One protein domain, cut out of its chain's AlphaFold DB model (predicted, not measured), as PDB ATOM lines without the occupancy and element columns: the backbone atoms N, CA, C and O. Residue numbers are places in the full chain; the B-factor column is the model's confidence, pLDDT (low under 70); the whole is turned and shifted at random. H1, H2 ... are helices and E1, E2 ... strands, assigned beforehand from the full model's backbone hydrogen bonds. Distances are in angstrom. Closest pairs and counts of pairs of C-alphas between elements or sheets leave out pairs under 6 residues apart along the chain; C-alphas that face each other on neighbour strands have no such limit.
ATOM      1  N   PHE A   2     -50.865 -73.134  28.904       28.78
ATOM      2  CA  PHE A   2     -51.094 -71.721  28.581       28.78
ATOM      3  C   PHE A   2     -50.264 -71.383  27.336       28.78
ATOM      4  O   PHE A   2     -49.042 -71.303  27.415       28.78
ATOM      5  N   ASN A   3     -50.923 -71.221  26.187       32.84
ATOM      6  CA  ASN A   3     -50.272 -70.794  24.948       32.84
ATOM      7  C   ASN A   3     -50.362 -69.269  24.839       32.84
ATOM      8  O   ASN A   3     -51.422 -68.737  24.515       32.84
ATOM      9  N   SER A   4     -49.255 -68.565  25.069       28.22
ATOM     10  CA  SER A   4     -49.139 -67.125  24.810       28.22
ATOM     11  C   SER A   4     -48.429 -66.875  23.475       28.22
ATOM     12  O   SER A   4     -47.247 -66.531  23.437       28.22
ATOM     13  N   THR A   5     -49.141 -67.060  22.361       32.59
ATOM     14  CA  THR A   5     -48.612 -66.779  21.015       32.59
ATOM     15  C   THR A   5     -48.506 -65.267  20.787       32.59
ATOM     16  O   THR A   5     -49.432 -64.636  20.270       32.59
ATOM     17  N   VAL A   6     -47.373 -64.666  21.169       30.19
ATOM     18  CA  VAL A   6     -47.100 -63.232  20.964       30.19
ATOM     19  C   VAL A   6     -46.854 -62.962  19.478       30.19
ATOM     20  O   VAL A   6     -45.735 -63.000  18.971       30.19
ATOM     21  N   THR A   7     -47.943 -62.707  18.757       30.34
ATOM     22  CA  THR A   7     -47.918 -62.455  17.314       30.34
ATOM     23  C   THR A   7     -47.425 -61.032  17.047       30.34
ATOM     24  O   THR A   7     -48.222 -60.097  16.975       30.34
ATOM     25  N   TYR A   8     -46.110 -60.861  16.876       29.62
ATOM     26  CA  TYR A   8     -45.490 -59.593  16.471       29.62
ATOM     27  C   TYR A   8     -45.905 -59.187  15.044       29.62
ATOM     28  O   TYR A   8     -45.152 -59.317  14.076       29.62
ATOM     29  N   ARG A   9     -47.110 -58.620  14.900       34.84
ATOM     30  CA  ARG A   9     -47.485 -57.837  13.717       34.84
ATOM     31  C   ARG A   9     -46.638 -56.563  13.690       34.84
ATOM     32  O   ARG A   9     -47.016 -55.552  14.273       34.84
ATOM     33  N   LYS A  10     -45.490 -56.619  13.007       37.84
ATOM     34  CA  LYS A  10     -44.622 -55.463  12.727       37.84
ATOM     35  C   LYS A  10     -45.423 -54.422  11.936       37.84
ATOM     36  O   LYS A  10     -45.570 -54.541  10.721       37.84
ATOM     37  N   LEU A  11     -45.986 -53.434  12.637       42.47
ATOM     38  CA  LEU A  11     -46.805 -52.369  12.055       42.47
ATOM     39  C   LEU A  11     -45.972 -51.580  11.037       42.47
ATOM     40  O   LEU A  11     -45.110 -50.783  11.403       42.47
ATOM     41  N   ARG A  12     -46.234 -51.803   9.744       46.59
ATOM     42  CA  ARG A  12     -45.655 -51.024   8.642       46.59
ATOM     43  C   ARG A  12     -46.313 -49.639   8.610       46.59
ATOM     44  O   ARG A  12     -47.233 -49.391   7.839       46.59
ATOM     45  N   LEU A  13     -45.843 -48.749   9.482       68.88
ATOM     46  CA  LEU A  13     -46.204 -47.332   9.487       68.88
ATOM     47  C   LEU A  13     -45.531 -46.627   8.299       68.88
ATOM     48  O   LEU A  13     -44.462 -46.039   8.437       68.88
ATOM     49  N   SER A  14     -46.142 -46.715   7.118       75.62
ATOM     50  CA  SER A  14     -45.760 -45.901   5.964       75.62
ATOM     51  C   SER A  14     -46.454 -44.538   6.016       75.62
ATOM     52  O   SER A  14     -47.648 -44.436   6.294       75.62
ATOM     53  N   CYS A  15     -45.714 -43.473   5.710       85.38
ATOM     54  CA  CYS A  15     -46.267 -42.137   5.508       85.38
ATOM     55  C   CYS A  15     -45.881 -41.617   4.119       85.38
ATOM     56  O   CYS A  15     -44.707 -41.627   3.752       85.38
ATOM     57  N   ARG A  16     -46.865 -41.138   3.353       87.94
ATOM     58  CA  ARG A  16     -46.653 -40.429   2.083       87.94
ATOM     59  C   ARG A  16     -46.768 -38.931   2.342       87.94
ATOM     60  O   ARG A  16     -47.713 -38.494   2.992       87.94
ATOM     61  N   PHE A  17     -45.829 -38.158   1.815       92.88
ATOM     62  CA  PHE A  17     -45.836 -36.701   1.887       92.88
ATOM     63  C   PHE A  17     -45.708 -36.126   0.476       92.88
ATOM     64  O   PHE A  17     -44.907 -36.608  -0.320       92.88
ATOM     65  N   GLU A  18     -46.516 -35.118   0.160       93.19
ATOM     66  CA  GLU A  18     -46.510 -34.448  -1.141       93.19
ATOM     67  C   GLU A  18     -46.323 -32.948  -0.923       93.19
ATOM     68  O   GLU A  18     -47.074 -32.322  -0.172       93.19
ATOM     69  N   TRP A  19     -45.314 -32.364  -1.572       93.62
ATOM     70  CA  TRP A  19     -44.936 -30.969  -1.366       93.62
ATOM     71  C   TRP A  19     -44.932 -30.195  -2.682       93.62
ATOM     72  O   TRP A  19     -44.031 -30.324  -3.508       93.62
ATOM     73  N   ASN A  20     -45.948 -29.351  -2.857       92.38
ATOM     74  CA  ASN A  20     -46.036 -28.437  -3.989       92.38
ATOM     75  C   ASN A  20     -45.131 -27.219  -3.749       92.38
ATOM     76  O   ASN A  20     -45.555 -26.243  -3.127       92.38
ATOM     77  N   LEU A  21     -43.895 -27.276  -4.247       86.94
ATOM     78  CA  LEU A  21     -42.997 -26.121  -4.321       86.94
ATOM     79  C   LEU A  21     -43.608 -25.048  -5.240       86.94
ATOM     80  O   LEU A  21     -43.802 -25.269  -6.435       86.94
ATOM     81  N   ARG A  22     -43.927 -23.888  -4.661       88.62
ATOM     82  CA  ARG A  22     -44.402 -22.694  -5.375       88.62
ATOM     83  C   ARG A  22     -43.254 -21.716  -5.596       88.62
ATOM     84  O   ARG A  22     -42.181 -21.877  -5.024       88.62
ATOM     85  N   ASP A  23     -43.492 -20.734  -6.461       87.75
ATOM     86  CA  ASP A  23     -42.596 -19.596  -6.699       87.75
ATOM     87  C   ASP A  23     -41.155 -19.989  -7.067       87.75
ATOM     88  O   ASP A  23     -40.223 -19.209  -6.886       87.75
ATOM     89  N   LEU A  24     -40.980 -21.183  -7.652       85.50
ATOM     90  CA  LEU A  24     -39.687 -21.774  -8.010       85.50
ATOM     91  C   LEU A  24     -38.786 -20.800  -8.774       85.50
ATOM     92  O   LEU A  24     -37.602 -20.729  -8.471       85.50
ATOM     93  N   LYS A  25     -39.337 -19.999  -9.700       86.44
ATOM     94  CA  LYS A  25     -38.582 -18.949 -10.402       86.44
ATOM     95  C   LYS A  25     -37.910 -17.973  -9.427       86.44
ATOM     96  O   LYS A  25     -36.732 -17.694  -9.591       86.44
ATOM     97  N   SER A  26     -38.632 -17.498  -8.410       89.94
ATOM     98  CA  SER A  26     -38.097 -16.611  -7.369       89.94
ATOM     99  C   SER A  26     -37.030 -17.318  -6.528       89.94
ATOM    100  O   SER A  26     -35.970 -16.749  -6.284       89.94
ATOM    101  N   ILE A  27     -37.252 -18.587  -6.164       86.94
ATOM    102  CA  ILE A  27     -36.272 -19.381  -5.404       86.94
ATOM    103  C   ILE A  27     -34.972 -19.548  -6.216       86.94
ATOM    104  O   ILE A  27     -33.897 -19.228  -5.710       86.94
ATOM    105  N   PHE A  28     -35.061 -19.959  -7.487       86.38
ATOM    106  CA  PHE A  28     -33.909 -20.070  -8.390       86.38
ATOM    107  C   PHE A  28     -33.224 -18.718  -8.631       86.38
ATOM    108  O   PHE A  28     -32.005 -18.632  -8.484       86.38
ATOM    109  N   ASP A  29     -33.976 -17.655  -8.938       87.94
ATOM    110  CA  ASP A  29     -33.430 -16.303  -9.131       87.94
ATOM    111  C   ASP A  29     -32.696 -15.803  -7.875       87.94
ATOM    112  O   ASP A  29     -31.605 -15.253  -7.993       87.94
ATOM    113  N   SER A  30     -33.237 -16.067  -6.679       86.69
ATOM    114  CA  SER A  30     -32.619 -15.700  -5.397       86.69
ATOM    115  C   SER A  30     -31.351 -16.492  -5.051       86.69
ATOM    116  O   SER A  30     -30.626 -16.095  -4.146       86.69
ATOM    117  N   SER A  31     -31.080 -17.591  -5.766       83.62
ATOM    118  CA  SER A  31     -29.891 -18.439  -5.588       83.62
ATOM    119  C   SER A  31     -28.770 -18.178  -6.604       83.62
ATOM    120  O   SER A  31     -27.762 -18.885  -6.615       83.62
ATOM    121  N   LYS A  32     -28.930 -17.168  -7.469       81.06
ATOM    122  CA  LYS A  32     -27.901 -16.739  -8.426       81.06
ATOM    123  C   LYS A  32     -26.810 -15.949  -7.704       81.06
ATOM    124  O   LYS A  32     -27.103 -14.983  -7.010       81.06
ATOM    125  N   GLY A  33     -25.554 -16.357  -7.881       74.12
ATOM    126  CA  GLY A  33     -24.396 -15.770  -7.193       74.12
ATOM    127  C   GLY A  33     -24.144 -16.320  -5.781       74.12
ATOM    128  O   GLY A  33     -23.022 -16.214  -5.293       74.12
ATOM    129  N   ASP A  34     -25.129 -16.973  -5.154       73.62
ATOM    130  CA  ASP A  34     -24.925 -17.753  -3.929       73.62
ATOM    131  C   ASP A  34     -24.023 -18.967  -4.231       73.62
ATOM    132  O   ASP A  34     -24.342 -19.793  -5.086       73.62
ATOM    133  N   ALA A  35     -22.939 -19.140  -3.465       72.44
ATOM    134  CA  ALA A  35     -22.076 -20.329  -3.545       72.44
ATOM    135  C   ALA A  35     -22.780 -21.632  -3.099       72.44
ATOM    136  O   ALA A  35     -22.265 -22.722  -3.327       72.44
ATOM    137  N   LYS A  36     -23.948 -21.520  -2.453       76.69
ATOM    138  CA  LYS A  36     -24.960 -22.567  -2.230       76.69
ATOM    139  C   LYS A  36     -26.260 -21.877  -1.820       76.69
ATOM    140  O   LYS A  36     -26.216 -20.988  -0.973       76.69
ATOM    141  N   SER A  37     -27.407 -22.281  -2.367       84.38
ATOM    142  CA  SER A  37     -28.678 -21.626  -2.036       84.38
ATOM    143  C   SER A  37     -29.032 -21.779  -0.560       84.38
ATOM    144  O   SER A  37     -28.788 -22.818   0.063       84.38
ATOM    145  N   LYS A  38     -29.764 -20.798  -0.030       87.81
ATOM    146  CA  LYS A  38     -30.530 -20.973   1.212       87.81
ATOM    147  C   LYS A  38     -31.464 -22.186   1.094       87.81
ATOM    148  O   LYS A  38     -31.987 -22.488   0.020       87.81
ATOM    149  N   VAL A  39     -31.652 -22.899   2.203       88.25
ATOM    150  CA  VAL A  39     -32.494 -24.102   2.242       88.25
ATOM    151  C   VAL A  39     -33.973 -23.725   2.275       88.25
ATOM    152  O   VAL A  39     -34.434 -23.055   3.198       88.25
ATOM    153  N   THR A  40     -34.736 -24.197   1.294       90.38
ATOM    154  CA  THR A  40     -36.200 -24.189   1.371       90.38
ATOM    155  C   THR A  40     -36.627 -25.425   2.155       90.38
ATOM    156  O   THR A  40     -36.231 -26.540   1.822       90.38
ATOM    157  N   LYS A  41     -37.415 -25.249   3.216       92.88
ATOM    158  CA  LYS A  41     -37.862 -26.349   4.082       92.88
ATOM    159  C   LYS A  41     -39.337 -26.655   3.852       92.88
ATOM    160  O   LYS A  41     -40.141 -25.730   3.759       92.88
ATOM    161  N   SER A  42     -39.704 -27.933   3.815       93.56
ATOM    162  CA  SER A  42     -41.111 -28.335   3.836       93.56
ATOM    163  C   SER A  42     -41.741 -28.096   5.214       93.56
ATOM    164  O   SER A  42     -41.044 -27.922   6.218       93.56
ATOM    165  N   VAL A  43     -43.072 -28.191   5.304       92.06
ATOM    166  CA  VAL A  43     -43.712 -28.483   6.598       92.06
ATOM    167  C   VAL A  43     -43.191 -29.819   7.142       92.06
ATOM    168  O   VAL A  43     -42.797 -30.698   6.368       92.06
ATOM    169  N   LYS A  44     -43.165 -29.974   8.468       91.75
ATOM    170  CA  LYS A  44     -42.823 -31.259   9.086       91.75
ATOM    171  C   LYS A  44     -43.981 -32.246   8.919       91.75
ATOM    172  O   LYS A  44     -45.138 -31.841   8.986       91.75
ATOM    173  N   PHE A  45     -43.676 -33.524   8.728       90.94
ATOM    174  CA  PHE A  45     -44.664 -34.579   8.479       90.94
ATOM    175  C   PHE A  45     -44.355 -35.855   9.277       90.94
ATOM    176  O   PHE A  45     -43.309 -35.955   9.921       90.94
ATOM    177  N   GLY A  46     -45.300 -36.804   9.280       86.69
ATOM    178  CA  GLY A  46     -45.221 -38.025  10.091       86.69
ATOM    179  C   GLY A  46     -45.089 -37.712  11.581       86.69
ATOM    180  O   GLY A  46     -44.121 -38.124  12.211       86.69
ATOM    181  N   ASP A  47     -46.021 -36.928  12.127       84.06
ATOM    182  CA  ASP A  47     -46.034 -36.522  13.545       84.06
ATOM    183  C   ASP A  47     -44.832 -35.637  13.931       84.06
ATOM    184  O   ASP A  47     -44.261 -35.727  15.012       84.06
ATOM    185  N   GLY A  48     -44.407 -34.781  12.995       83.62
ATOM    186  CA  GLY A  48     -43.293 -33.846  13.179       83.62
ATOM    187  C   GLY A  48     -41.894 -34.463  13.045       83.62
ATOM    188  O   GLY A  48     -40.909 -33.729  13.128       83.62
ATOM    189  N   ARG A  49     -41.808 -35.779  12.815       85.69
ATOM    190  CA  ARG A  49     -40.575 -36.587  12.802       85.69
ATOM    191  C   ARG A  49     -39.686 -36.397  11.574       85.69
ATOM    192  O   ARG A  49     -38.506 -36.752  11.625       85.69
ATOM    193  N   TRP A  50     -40.241 -35.867  10.487       90.50
ATOM    194  CA  TRP A  50     -39.579 -35.762   9.186       90.50
ATOM    195  C   TRP A  50     -39.741 -34.369   8.579       90.50
ATOM    196  O   TRP A  50     -40.793 -33.743   8.718       90.50
ATOM    197  N   GLN A  51     -38.725 -33.897   7.857       92.75
ATOM    198  CA  GLN A  51     -38.786 -32.672   7.057       92.75
ATOM    199  C   GLN A  51     -38.004 -32.857   5.752       92.75
ATOM    200  O   GLN A  51     -36.903 -33.401   5.764       92.75
ATOM    201  N   VAL A  52     -38.544 -32.388   4.628       91.25
ATOM    202  CA  VAL A  52     -37.809 -32.345   3.358       91.25
ATOM    203  C   VAL A  52     -37.053 -31.021   3.264       91.25
ATOM    204  O   VAL A  52     -37.616 -29.952   3.518       91.25
ATOM    205  N   LEU A  53     -35.775 -31.088   2.896       90.00
ATOM    206  CA  LEU A  53     -34.922 -29.928   2.651       90.00
ATOM    207  C   LEU A  53     -34.610 -29.841   1.155       90.00
ATOM    208  O   LEU A  53     -34.046 -30.777   0.593       90.00
ATOM    209  N   PHE A  54     -34.955 -28.720   0.527       88.56
ATOM    210  CA  PHE A  54     -34.685 -28.433  -0.881       88.56
ATOM    211  C   PHE A  54     -33.658 -27.307  -1.024       88.56
ATOM    212  O   PHE A  54     -33.742 -26.277  -0.351       88.56
ATOM    213  N   TYR A  55     -32.713 -27.494  -1.938       87.00
ATOM    214  CA  TYR A  55     -31.721 -26.507  -2.343       87.00
ATOM    215  C   TYR A  55     -31.866 -26.281  -3.849       87.00
ATOM    216  O   TYR A  55     -31.664 -27.210  -4.631       87.00
ATOM    217  N   ALA A  56     -32.222 -25.056  -4.244       84.69
ATOM    218  CA  ALA A  56     -32.370 -24.661  -5.648       84.69
ATOM    219  C   ALA A  56     -31.014 -24.542  -6.365       84.69
ATOM    220  O   ALA A  56     -30.917 -24.817  -7.555       84.69
ATOM    221  N   ASN A  57     -29.965 -24.205  -5.613       82.06
ATOM    222  CA  ASN A  57     -28.576 -24.380  -6.011       82.06
ATOM    223  C   ASN A  57     -27.886 -25.200  -4.913       82.06
ATOM    224  O   ASN A  57     -27.712 -24.739  -3.783       82.06
ATOM    225  N   SER A  58     -27.495 -26.425  -5.246       74.44
ATOM    226  CA  SER A  58     -26.761 -27.350  -4.377       74.44
ATOM    227  C   SER A  58     -25.410 -26.823  -3.878       74.44
ATOM    228  O   SER A  58     -24.889 -27.336  -2.882       74.44
ATOM    229  N   GLY A  59     -24.868 -25.798  -4.540       66.25
ATOM    230  CA  GLY A  59     -23.491 -25.326  -4.422       66.25
ATOM    231  C   GLY A  59     -22.542 -25.955  -5.443       66.25
ATOM    232  O   GLY A  59     -21.329 -25.862  -5.286       66.25
ATOM    233  N   SER A  60     -23.084 -26.606  -6.476       53.75
ATOM    234  CA  SER A  60     -22.322 -27.193  -7.576       53.75
ATOM    235  C   SER A  60     -22.979 -26.924  -8.926       53.75
ATOM    236  O   SER A  60     -24.210 -26.887  -9.039       53.75
ATOM    237  N   ALA A  61     -22.137 -26.755  -9.942       56.62
ATOM    238  CA  ALA A  61     -22.514 -26.683 -11.345       56.62
ATOM    239  C   ALA A  61     -21.881 -27.851 -12.115       56.62
ATOM    240  O   ALA A  61     -20.848 -28.378 -11.697       56.62
ATOM    241  N   SER A  62     -22.485 -28.243 -13.237       52.50
ATOM    242  CA  SER A  62     -21.835 -29.093 -14.239       52.50
ATOM    243  C   SER A  62     -20.652 -28.370 -14.901       52.50
ATOM    244  O   SER A  62     -20.495 -27.155 -14.758       52.50
ATOM    245  N   SER A  63     -19.854 -29.099 -15.686       46.47
ATOM    246  CA  SER A  63     -18.838 -28.524 -16.585       46.47
ATOM    247  C   SER A  63     -19.424 -27.504 -17.580       46.47
ATOM    248  O   SER A  63     -18.753 -26.548 -17.951       46.47
ATOM    249  N   GLU A  64     -20.705 -27.641 -17.934       54.53
ATOM    250  CA  GLU A  64     -21.472 -26.703 -18.773       54.53
ATOM    251  C   GLU A  64     -22.020 -25.482 -17.996       54.53
ATOM    252  O   GLU A  64     -22.697 -24.625 -18.564       54.53
ATOM    253  N   GLY A  65     -21.771 -25.387 -16.685       56.59
ATOM    254  CA  GLY A  65     -22.253 -24.297 -15.829       56.59
ATOM    255  C   GLY A  65     -23.698 -24.445 -15.329       56.59
ATOM    256  O   GLY A  65     -24.254 -23.497 -14.770       56.59
ATOM    257  N   HIS A  66     -24.329 -25.611 -15.493       57.88
ATOM    258  CA  HIS A  66     -25.697 -25.854 -15.022       57.88
ATOM    259  C   HIS A  66     -25.728 -26.259 -13.541       57.88
ATOM    260  O   HIS A  66     -25.191 -27.296 -13.160       57.88
ATOM    261  N   PHE A  67     -26.379 -25.452 -12.697       63.56
ATOM    262  CA  PHE A  67     -26.495 -25.718 -11.259       63.56
ATOM    263  C   PHE A  67     -27.453 -26.873 -10.952       63.56
ATOM    264  O   PHE A  67     -28.606 -26.873 -11.388       63.56
ATOM    265  N   PHE A  68     -27.007 -27.825 -10.132       75.19
ATOM    266  CA  PHE A  68     -27.851 -28.933  -9.681       75.19
ATOM    267  C   PHE A  68     -28.728 -28.530  -8.493       75.19
ATOM    268  O   PHE A  68     -28.263 -27.856  -7.570       75.19
ATOM    269  N   VAL A  69     -29.969 -29.022  -8.462       80.50
ATOM    270  CA  VAL A  69     -30.812 -29.009  -7.256       80.50
ATOM    271  C   VAL A  69     -30.420 -30.141  -6.301       80.50
ATOM    272  O   VAL A  69     -29.889 -31.169  -6.718       80.50
ATOM    273  N   SER A  70     -30.718 -30.000  -5.009       82.44
ATOM    274  CA  SER A  70     -30.580 -31.101  -4.043       82.44
ATOM    275  C   SER A  70     -31.797 -31.226  -3.139       82.44
ATOM    276  O   SER A  70     -32.388 -30.225  -2.731       82.44
ATOM    277  N   LEU A  71     -32.145 -32.468  -2.809       83.31
ATOM    278  CA  LEU A  71     -33.286 -32.828  -1.977       83.31
ATOM    279  C   LEU A  71     -32.823 -33.817  -0.901       83.31
ATOM    280  O   LEU A  71     -32.205 -34.830  -1.226       83.31
ATOM    281  N   TYR A  72     -33.111 -33.521   0.364       83.12
ATOM    282  CA  TYR A  72     -32.710 -34.341   1.511       83.12
ATOM    283  C   TYR A  72     -33.923 -34.684   2.374       83.12
ATOM    284  O   TYR A  72     -34.785 -33.831   2.599       83.12
ATOM    285  N   LEU A  73     -33.949 -35.901   2.922       88.69
ATOM    286  CA  LEU A  73     -34.807 -36.228   4.059       88.69
ATOM    287  C   LEU A  73     -34.040 -35.893   5.342       88.69
ATOM    288  O   LEU A  73     -32.995 -36.488   5.607       88.69
ATOM    289  N   SER A  74     -34.551 -34.926   6.102       86.50
ATOM    290  CA  SER A  74     -34.067 -34.572   7.437       86.50
ATOM    291  C   SER A  74     -34.882 -35.309   8.490       86.50
ATOM    292  O   SER A  74     -36.120 -35.301   8.462       86.50
ATOM    293  N   CYS A  75     -34.180 -35.921   9.438       86.88
ATOM    294  CA  CYS A  75     -34.777 -36.548  10.605       86.88
ATOM    295  C   CYS A  75     -34.821 -35.552  11.770       86.88
ATOM    296  O   CYS A  75     -33.790 -35.098  12.275       86.88
ATOM    297  N   GLU A  76     -36.036 -35.194  12.178       84.00
ATOM    298  CA  GLU A  76     -36.302 -34.243  13.255       84.00
ATOM    299  C   GLU A  76     -36.603 -35.021  14.544       84.00
ATOM    300  O   GLU A  76     -37.591 -35.764  14.565       84.00
ATOM    301  N   PRO A  77     -35.792 -34.887  15.610       81.44
ATOM    302  CA  PRO A  77     -35.983 -35.667  16.828       81.44
ATOM    303  C   PRO A  77     -37.239 -35.234  17.601       81.44
ATOM    304  O   PRO A  77     -37.544 -34.034  17.698       81.44
ATOM    305  N   THR A  78     -37.954 -36.214  18.159       80.69
ATOM    306  CA  THR A  78     -39.124 -36.017  19.034       80.69
ATOM    307  C   THR A  78     -38.732 -35.346  20.360       80.69
ATOM    308  O   THR A  78     -37.564 -35.031  20.589       80.69
ATOM    309  N   ALA A  79     -39.702 -35.061  21.237       79.50
ATOM    310  CA  ALA A  79     -39.400 -34.624  22.605       79.50
ATOM    311  C   ALA A  79     -38.660 -35.735  23.376       79.50
ATOM    312  O   ALA A  79     -37.553 -35.518  23.855       79.50
ATOM    313  N   GLU A  80     -39.204 -36.952  23.346       78.12
ATOM    314  CA  GLU A  80     -38.618 -38.153  23.956       78.12
ATOM    315  C   GLU A  80     -37.188 -38.430  23.448       78.12
ATOM    316  O   GLU A  80     -36.285 -38.673  24.244       78.12
ATOM    317  N   GLU A  81     -36.935 -38.337  22.137       80.50
ATOM    318  CA  GLU A  81     -35.592 -38.529  21.558       80.50
ATOM    319  C   GLU A  81     -34.602 -37.417  21.949       80.50
ATOM    320  O   GLU A  81     -33.396 -37.641  21.873       80.50
ATOM    321  N   LYS A  82     -35.079 -36.231  22.364       76.56
ATOM    322  CA  LYS A  82     -34.242 -35.140  22.906       76.56
ATOM    323  C   LYS A  82     -33.967 -35.302  24.395       76.56
ATOM    324  O   LYS A  82     -32.875 -34.975  24.841       76.56
ATOM    325  N   GLU A  83     -34.942 -35.788  25.152       79.94
ATOM    326  CA  GLU A  83     -34.803 -36.057  26.587       79.94
ATOM    327  C   GLU A  83     -33.875 -37.256  26.838       79.94
ATOM    328  O   GLU A  83     -33.083 -37.236  27.774       79.94
ATOM    329  N   ASN A  84     -33.878 -38.244  25.936       72.06
ATOM    330  CA  ASN A  84     -32.955 -39.382  25.943       72.06
ATOM    331  C   ASN A  84     -31.601 -39.097  25.241       72.06
ATOM    332  O   ASN A  84     -30.888 -40.033  24.871       72.06
ATOM    333  N   VAL A  85     -31.220 -37.828  25.037       73.00
ATOM    334  CA  VAL A  85     -29.905 -37.460  24.473       73.00
ATOM    335  C   VAL A  85     -28.787 -37.787  25.463       73.00
ATOM    336  O   VAL A  85     -28.656 -37.150  26.507       73.00
ATOM    337  N   VAL A  86     -27.902 -38.712  25.088       61.28
ATOM    338  CA  VAL A  86     -26.684 -39.025  25.851       61.28
ATOM    339  C   VAL A  86     -25.486 -38.367  25.170       61.28
ATOM    340  O   VAL A  86     -25.240 -38.574  23.982       61.28
ATOM    341  N   ASN A  87     -24.727 -37.556  25.912       65.19
ATOM    342  CA  ASN A  87     -23.523 -36.856  25.432       65.19
ATOM    343  C   ASN A  87     -23.736 -36.057  24.126       65.19
ATOM    344  O   ASN A  87     -22.873 -36.033  23.247       65.19
ATOM    345  N   GLY A  88     -24.907 -35.426  23.975       65.25
ATOM    346  CA  GLY A  88     -25.272 -34.658  22.777       65.25
ATOM    347  C   GLY A  88     -25.655 -35.505  21.554       65.25
ATOM    348  O   GLY A  88     -25.897 -34.939  20.489       65.25
ATOM    349  N   LYS A  89     -25.720 -36.837  21.682       68.38
ATOM    350  CA  LYS A  89     -26.069 -37.775  20.608       68.38
ATOM    351  C   LYS A  89     -27.503 -38.291  20.761       68.38
ATOM    352  O   LYS A  89     -27.965 -38.515  21.876       68.38
ATOM    353  N   TRP A  90     -28.180 -38.530  19.639       77.75
ATOM    354  CA  TRP A  90     -29.456 -39.257  19.582       77.75
ATOM    355  C   TRP A  90     -29.523 -40.120  18.323       77.75
ATOM    356  O   TRP A  90     -28.895 -39.809  17.308       77.75
ATOM    357  N   SER A  91     -30.313 -41.187  18.374       71.81
ATOM    358  CA  SER A  91     -30.551 -42.111  17.262       71.81
ATOM    359  C   SER A  91     -32.007 -42.550  17.259       71.81
ATOM    360  O   SER A  91     -32.512 -42.980  18.296       71.81
ATOM    361  N   ARG A  92     -32.674 -42.489  16.104       79.50
ATOM    362  CA  ARG A  92     -34.032 -43.020  15.970       79.50
ATOM    363  C   ARG A  92     -33.983 -44.539  15.850       79.50
ATOM    364  O   ARG A  92     -33.290 -45.064  14.984       79.50
ATOM    365  N   ALA A  93     -34.740 -45.235  16.690       74.25
ATOM    366  CA  ALA A  93     -34.822 -46.689  16.648       74.25
ATOM    367  C   ALA A  93     -35.513 -47.183  15.362       74.25
ATOM    368  O   ALA A  93     -36.606 -46.728  15.015       74.25
ATOM    369  N   GLY A  94     -34.898 -48.165  14.700       73.75
ATOM    370  CA  GLY A  94     -35.429 -48.825  13.505       73.75
ATOM    371  C   GLY A  94     -34.731 -48.438  12.199       73.75
ATOM    372  O   GLY A  94     -33.945 -47.498  12.141       73.75
ATOM    373  N   LEU A  95     -35.044 -49.202  11.152       71.75
ATOM    374  CA  LEU A  95     -34.519 -49.049   9.797       71.75
ATOM    375  C   LEU A  95     -35.631 -48.498   8.893       71.75
ATOM    376  O   LEU A  95     -36.770 -48.974   8.959       71.75
ATOM    377  N   PHE A  96     -35.318 -47.490   8.078       77.06
ATOM    378  CA  PHE A  96     -36.311 -46.712   7.334       77.06
ATOM    379  C   PHE A  96     -36.097 -46.790   5.819       77.06
ATOM    380  O   PHE A  96     -35.052 -46.398   5.300       77.06
ATOM    381  N   ASN A  97     -37.139 -47.219   5.103       79.06
ATOM    382  CA  ASN A  97     -37.203 -47.154   3.643       79.06
ATOM    383  C   ASN A  97     -37.970 -45.891   3.244       79.06
ATOM    384  O   ASN A  97     -39.051 -45.634   3.776       79.06
ATOM    385  N   PHE A  98     -37.437 -45.125   2.298       86.94
ATOM    386  CA  PHE A  98     -38.088 -43.930   1.765       86.94
ATOM    387  C   PHE A  98     -37.717 -43.724   0.298       86.94
ATOM    388  O   PHE A  98     -36.647 -44.137  -0.143       86.94
ATOM    389  N   SER A  99     -38.582 -43.053  -0.456       85.00
ATOM    390  CA  SER A  99     -38.283 -42.628  -1.819       85.00
ATOM    391  C   SER A  99     -38.741 -41.199  -2.074       85.00
ATOM    392  O   SER A  99     -39.622 -40.662  -1.399       85.00
ATOM    393  N   PHE A 100     -38.078 -40.568  -3.037       88.12
ATOM    394  CA  PHE A 100     -38.367 -39.230  -3.523       88.12
ATOM    395  C   PHE A 100     -38.762 -39.312  -4.989       88.12
ATOM    396  O   PHE A 100     -37.971 -39.778  -5.800       88.12
ATOM    397  N   GLU A 101     -39.934 -38.783  -5.331       87.88
ATOM    398  CA  GLU A 101     -40.355 -38.551  -6.713       87.88
ATOM    399  C   GLU A 101     -40.482 -37.046  -6.963       87.88
ATOM    400  O   GLU A 101     -41.180 -36.344  -6.228       87.88
ATOM    401  N   ILE A 102     -39.862 -36.546  -8.031       86.06
ATOM    402  CA  ILE A 102     -40.071 -35.183  -8.528       86.06
ATOM    403  C   ILE A 102     -40.953 -35.286  -9.771       86.06
ATOM    404  O   ILE A 102     -40.531 -35.836 -10.787       86.06
ATOM    405  N   ARG A 103     -42.184 -34.772  -9.694       87.81
ATOM    406  CA  ARG A 103     -43.183 -34.826 -10.776       87.81
ATOM    407  C   ARG A 103     -43.676 -33.432 -11.170       87.81
ATOM    408  O   ARG A 103     -43.514 -32.474 -10.416       87.81
ATOM    409  N   ASN A 104     -44.324 -33.320 -12.330       87.38
ATOM    410  CA  ASN A 104     -45.139 -32.144 -12.657       87.38
ATOM    411  C   ASN A 104     -46.383 -32.050 -11.746       87.38
ATOM    412  O   ASN A 104     -46.768 -33.017 -11.087       87.38
ATOM    413  N   LEU A 105     -47.053 -30.890 -11.730       86.75
ATOM    414  CA  LEU A 105     -48.238 -30.653 -10.886       86.75
ATOM    415  C   LEU A 105     -49.400 -31.619 -11.191       86.75
ATOM    416  O   LEU A 105     -50.181 -31.952 -10.305       86.75
ATOM    417  N   GLN A 106     -49.491 -32.097 -12.433       89.19
ATOM    418  CA  GLN A 106     -50.471 -33.082 -12.897       89.19
ATOM    419  C   GLN A 106     -50.082 -34.534 -12.547       89.19
ATOM    420  O   GLN A 106     -50.863 -35.448 -12.794       89.19
ATOM    421  N   LYS A 107     -48.885 -34.759 -11.987       87.19
ATOM    422  CA  LYS A 107     -48.272 -36.057 -11.640       87.19
ATOM    423  C   LYS A 107     -48.042 -37.034 -12.809       87.19
ATOM    424  O   LYS A 107     -47.559 -38.144 -12.578       87.19
ATOM    425  N   THR A 108     -48.336 -36.619 -14.042       89.81
ATOM    426  CA  THR A 108     -48.198 -37.400 -15.283       89.81
ATOM    427  C   THR A 108     -46.760 -37.533 -15.779       89.81
ATOM    428  O   THR A 108     -46.444 -38.518 -16.436       89.81
ATOM    429  N   VAL A 109     -45.886 -36.576 -15.461       88.06
ATOM    430  CA  VAL A 109     -44.463 -36.587 -15.836       88.06
ATOM    431  C   VAL A 109     -43.625 -36.752 -14.577       88.06
ATOM    432  O   VAL A 109     -43.775 -35.976 -13.632       88.06
ATOM    433  N   LEU A 110     -42.739 -37.748 -14.577       84.88
ATOM    434  CA  LEU A 110     -41.711 -37.969 -13.562       84.88
ATOM    435  C   LEU A 110     -40.383 -37.416 -14.094       84.88
ATOM    436  O   LEU A 110     -39.888 -37.887 -15.112       84.88
ATOM    437  N   PHE A 111     -39.822 -36.415 -13.417       78.12
ATOM    438  CA  PHE A 111     -38.538 -35.801 -13.770       78.12
ATOM    439  C   PHE A 111     -37.352 -36.525 -13.127       78.12
ATOM    440  O   PHE A 111     -36.283 -36.608 -13.721       78.12
ATOM    441  N   ALA A 112     -37.533 -37.040 -11.908       75.88
ATOM    442  CA  ALA A 112     -36.535 -37.837 -11.202       75.88
ATOM    443  C   ALA A 112     -37.202 -38.728 -10.148       75.88
ATOM    444  O   ALA A 112     -38.195 -38.326  -9.538       75.88
ATOM    445  N   SER A 113     -36.611 -39.894  -9.885       81.19
ATOM    446  CA  SER A 113     -36.887 -40.692  -8.690       81.19
ATOM    447  C   SER A 113     -35.582 -41.189  -8.063       81.19
ATOM    448  O   SER A 113     -34.614 -41.439  -8.783       81.19
ATOM    449  N   LYS A 114     -35.546 -41.321  -6.733       72.62
ATOM    450  CA  LYS A 114     -34.502 -42.041  -5.982       72.62
ATOM    451  C   LYS A 114     -35.116 -42.738  -4.773       72.62
ATOM    452  O   LYS A 114     -35.992 -42.177  -4.118       72.62
ATOM    453  N   GLU A 115     -34.604 -43.918  -4.442       78.88
ATOM    454  CA  GLU A 115     -35.034 -44.699  -3.279       78.88
ATOM    455  C   GLU A 115     -33.867 -44.963  -2.321       78.88
ATOM    456  O   GLU A 115     -32.704 -45.003  -2.722       78.88
ATOM    457  N   ALA A 116     -34.199 -45.155  -1.048       70.75
ATOM    458  CA  ALA A 116     -33.311 -45.612   0.005       70.75
ATOM    459  C   ALA A 116     -33.990 -46.752   0.778       70.75
ATOM    460  O   ALA A 116     -35.213 -46.769   0.972       70.75
ATOM    461  N   HIS A 117     -33.190 -47.711   1.229       67.12
ATOM    462  CA  HIS A 117     -33.644 -48.853   2.014       67.12
ATOM    463  C   HIS A 117     -32.836 -48.944   3.305       67.12
ATOM    464  O   HIS A 117     -31.673 -48.549   3.335       67.12
ATOM    465  N   ASP A 118     -33.492 -49.444   4.349       61.28
ATOM    466  CA  ASP A 118     -32.921 -49.809   5.640       61.28
ATOM    467  C   ASP A 118     -32.039 -48.718   6.289       61.28
ATOM    468  O   ASP A 118     -31.075 -48.997   6.997       61.28
ATOM    469  N   HIS A 119     -32.379 -47.443   6.072       66.50
ATOM    470  CA  HIS A 119     -31.559 -46.320   6.521       66.50
ATOM    471  C   HIS A 119     -31.776 -45.990   8.007       66.50
ATOM    472  O   HIS A 119     -32.915 -45.885   8.466       66.50
ATOM    473  N   SER A 120     -30.681 -45.750   8.732       69.69
ATOM    474  CA  SER A 120     -30.667 -45.366  10.151       69.69
ATOM    475  C   SER A 120     -30.372 -43.877  10.324       69.69
ATOM    476  O   SER A 120     -29.353 -43.382   9.841       69.69
ATOM    477  N   PHE A 121     -31.220 -43.165  11.070       77.12
ATOM    478  CA  PHE A 121     -31.077 -41.725  11.306       77.12
ATOM    479  C   PHE A 121     -30.550 -41.415  12.711       77.12
ATOM    480  O   PHE A 121     -31.137 -41.834  13.710       77.12
ATOM    481  N   PHE A 122     -29.470 -40.635  12.791       71.00
ATOM    482  CA  PHE A 122     -28.830 -40.271  14.059       71.00
ATOM    483  C   PHE A 122     -27.986 -38.993  13.969       71.00
ATOM    484  O   PHE A 122     -27.561 -38.566  12.890       71.00
ATOM    485  N   TYR A 123     -27.695 -38.411  15.131       60.91
ATOM    486  CA  TYR A 123     -26.865 -37.224  15.303       60.91
ATOM    487  C   TYR A 123     -25.744 -37.461  16.335       60.91
ATOM    488  O   TYR A 123     -26.006 -38.078  17.368       60.91
ATOM    489  N   PRO A 124     -24.525 -36.929  16.113       49.78
ATOM    490  CA  PRO A 124     -24.049 -36.303  14.880       49.78
ATOM    491  C   PRO A 124     -23.712 -37.371  13.827       49.78
ATOM    492  O   PRO A 124     -23.030 -38.350  14.113       49.78
ATOM    493  N   GLY A 125     -24.174 -37.198  12.585       58.94
ATOM    494  CA  GLY A 125     -23.932 -38.200  11.542       58.94
ATOM    495  C   GLY A 125     -24.938 -38.162  10.400       58.94
ATOM    496  O   GLY A 125     -24.854 -37.284   9.540       58.94
ATOM    497  N   ALA A 126     -25.842 -39.142  10.391       56.44
ATOM    498  CA  ALA A 126     -26.857 -39.379   9.365       56.44
ATOM    499  C   ALA A 126     -28.176 -38.631   9.653       56.44
ATOM    500  O   ALA A 126     -29.260 -39.196   9.567       56.44
ATOM    501  N   GLN A 127     -28.099 -37.349  10.023       50.94
ATOM    502  CA  GLN A 127     -29.299 -36.521  10.211       50.94
ATOM    503  C   GLN A 127     -29.934 -36.119   8.864       50.94
ATOM    504  O   GLN A 127     -31.140 -35.898   8.793       50.94
ATOM    505  N   ASN A 128     -29.112 -36.054   7.808       46.88
ATOM    506  CA  ASN A 128     -29.490 -35.799   6.419       46.88
ATOM    507  C   ASN A 128     -28.766 -36.814   5.516       46.88
ATOM    508  O   ASN A 128     -27.566 -37.035   5.691       46.88
ATOM    509  N   TRP A 129     -29.475 -37.404   4.552       51.19
ATOM    510  CA  TRP A 129     -28.959 -38.456   3.661       51.19
ATOM    511  C   TRP A 129     -28.179 -37.896   2.454       51.19
ATOM    512  O   TRP A 129     -28.682 -37.022   1.754       51.19
ATOM    513  N   GLY A 130     -26.965 -38.392   2.192       47.84
ATOM    514  CA  GLY A 130     -26.079 -37.920   1.114       47.84
ATOM    515  C   GLY A 130     -25.095 -38.997   0.634       47.84
ATOM    516  O   GLY A 130     -24.880 -39.987   1.327       47.84
TER     517      GLY A 130
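This is residues 2 to 130 of the 541 residues of an uncharacterized protein of Grifola frondosa (UniProt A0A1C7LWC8). Little of this model is regular structure: two strand hairpins, E1 with E2 in the middle and E3 with E4 beside it, stand among long loops, with short helices H1 and H2 at far ends of the body. Residues 2 to 12 stick out as a tail. Of 129 printed residues, 42 are in named elements, ordered H1, E1, E2, H2, E3, E4; the class is mixed. The whole is loose, radius of gyration of the C-alphas 18.4 A, spanning 70 by 42 by 26 A.

H1, residues 24 to 30, begins with C-alpha 24 at (-39.687, -21.774, -8.010). E1, residues 50 to 55, measures 16.7 A and E2, residues 70 to 75, 16.2 A. H2 is residues 79 to 83. E3, residues 96 to 103, measures 22.7 A; E4, residues 110 to 119, measures 24.0 A and ends with C-alpha 119 at (-31.559, -46.320, 6.521).

In hairpin E1 and E2, antiparallel at 158 degrees, N 53 and O 72 are within hydrogen-bond range at 2.9 A. In hairpin E3 and E4, antiparallel at 174 degrees, N 100 and O 114 are at 2.8 A. E2 and E3 are near each other, with 6 pairs of C-alphas within 10 A; H1 and H2 are apart. In H1 and H2 every O i to N i+4 pair is within range.

The printed part has no cut. Links H1 to E1, E1 to E2 and H2 to E3 are long. Residues 2 to 13, 59 to 67, 86 to 89, 117 to 120 and 123 to 130 have pLDDT under 70.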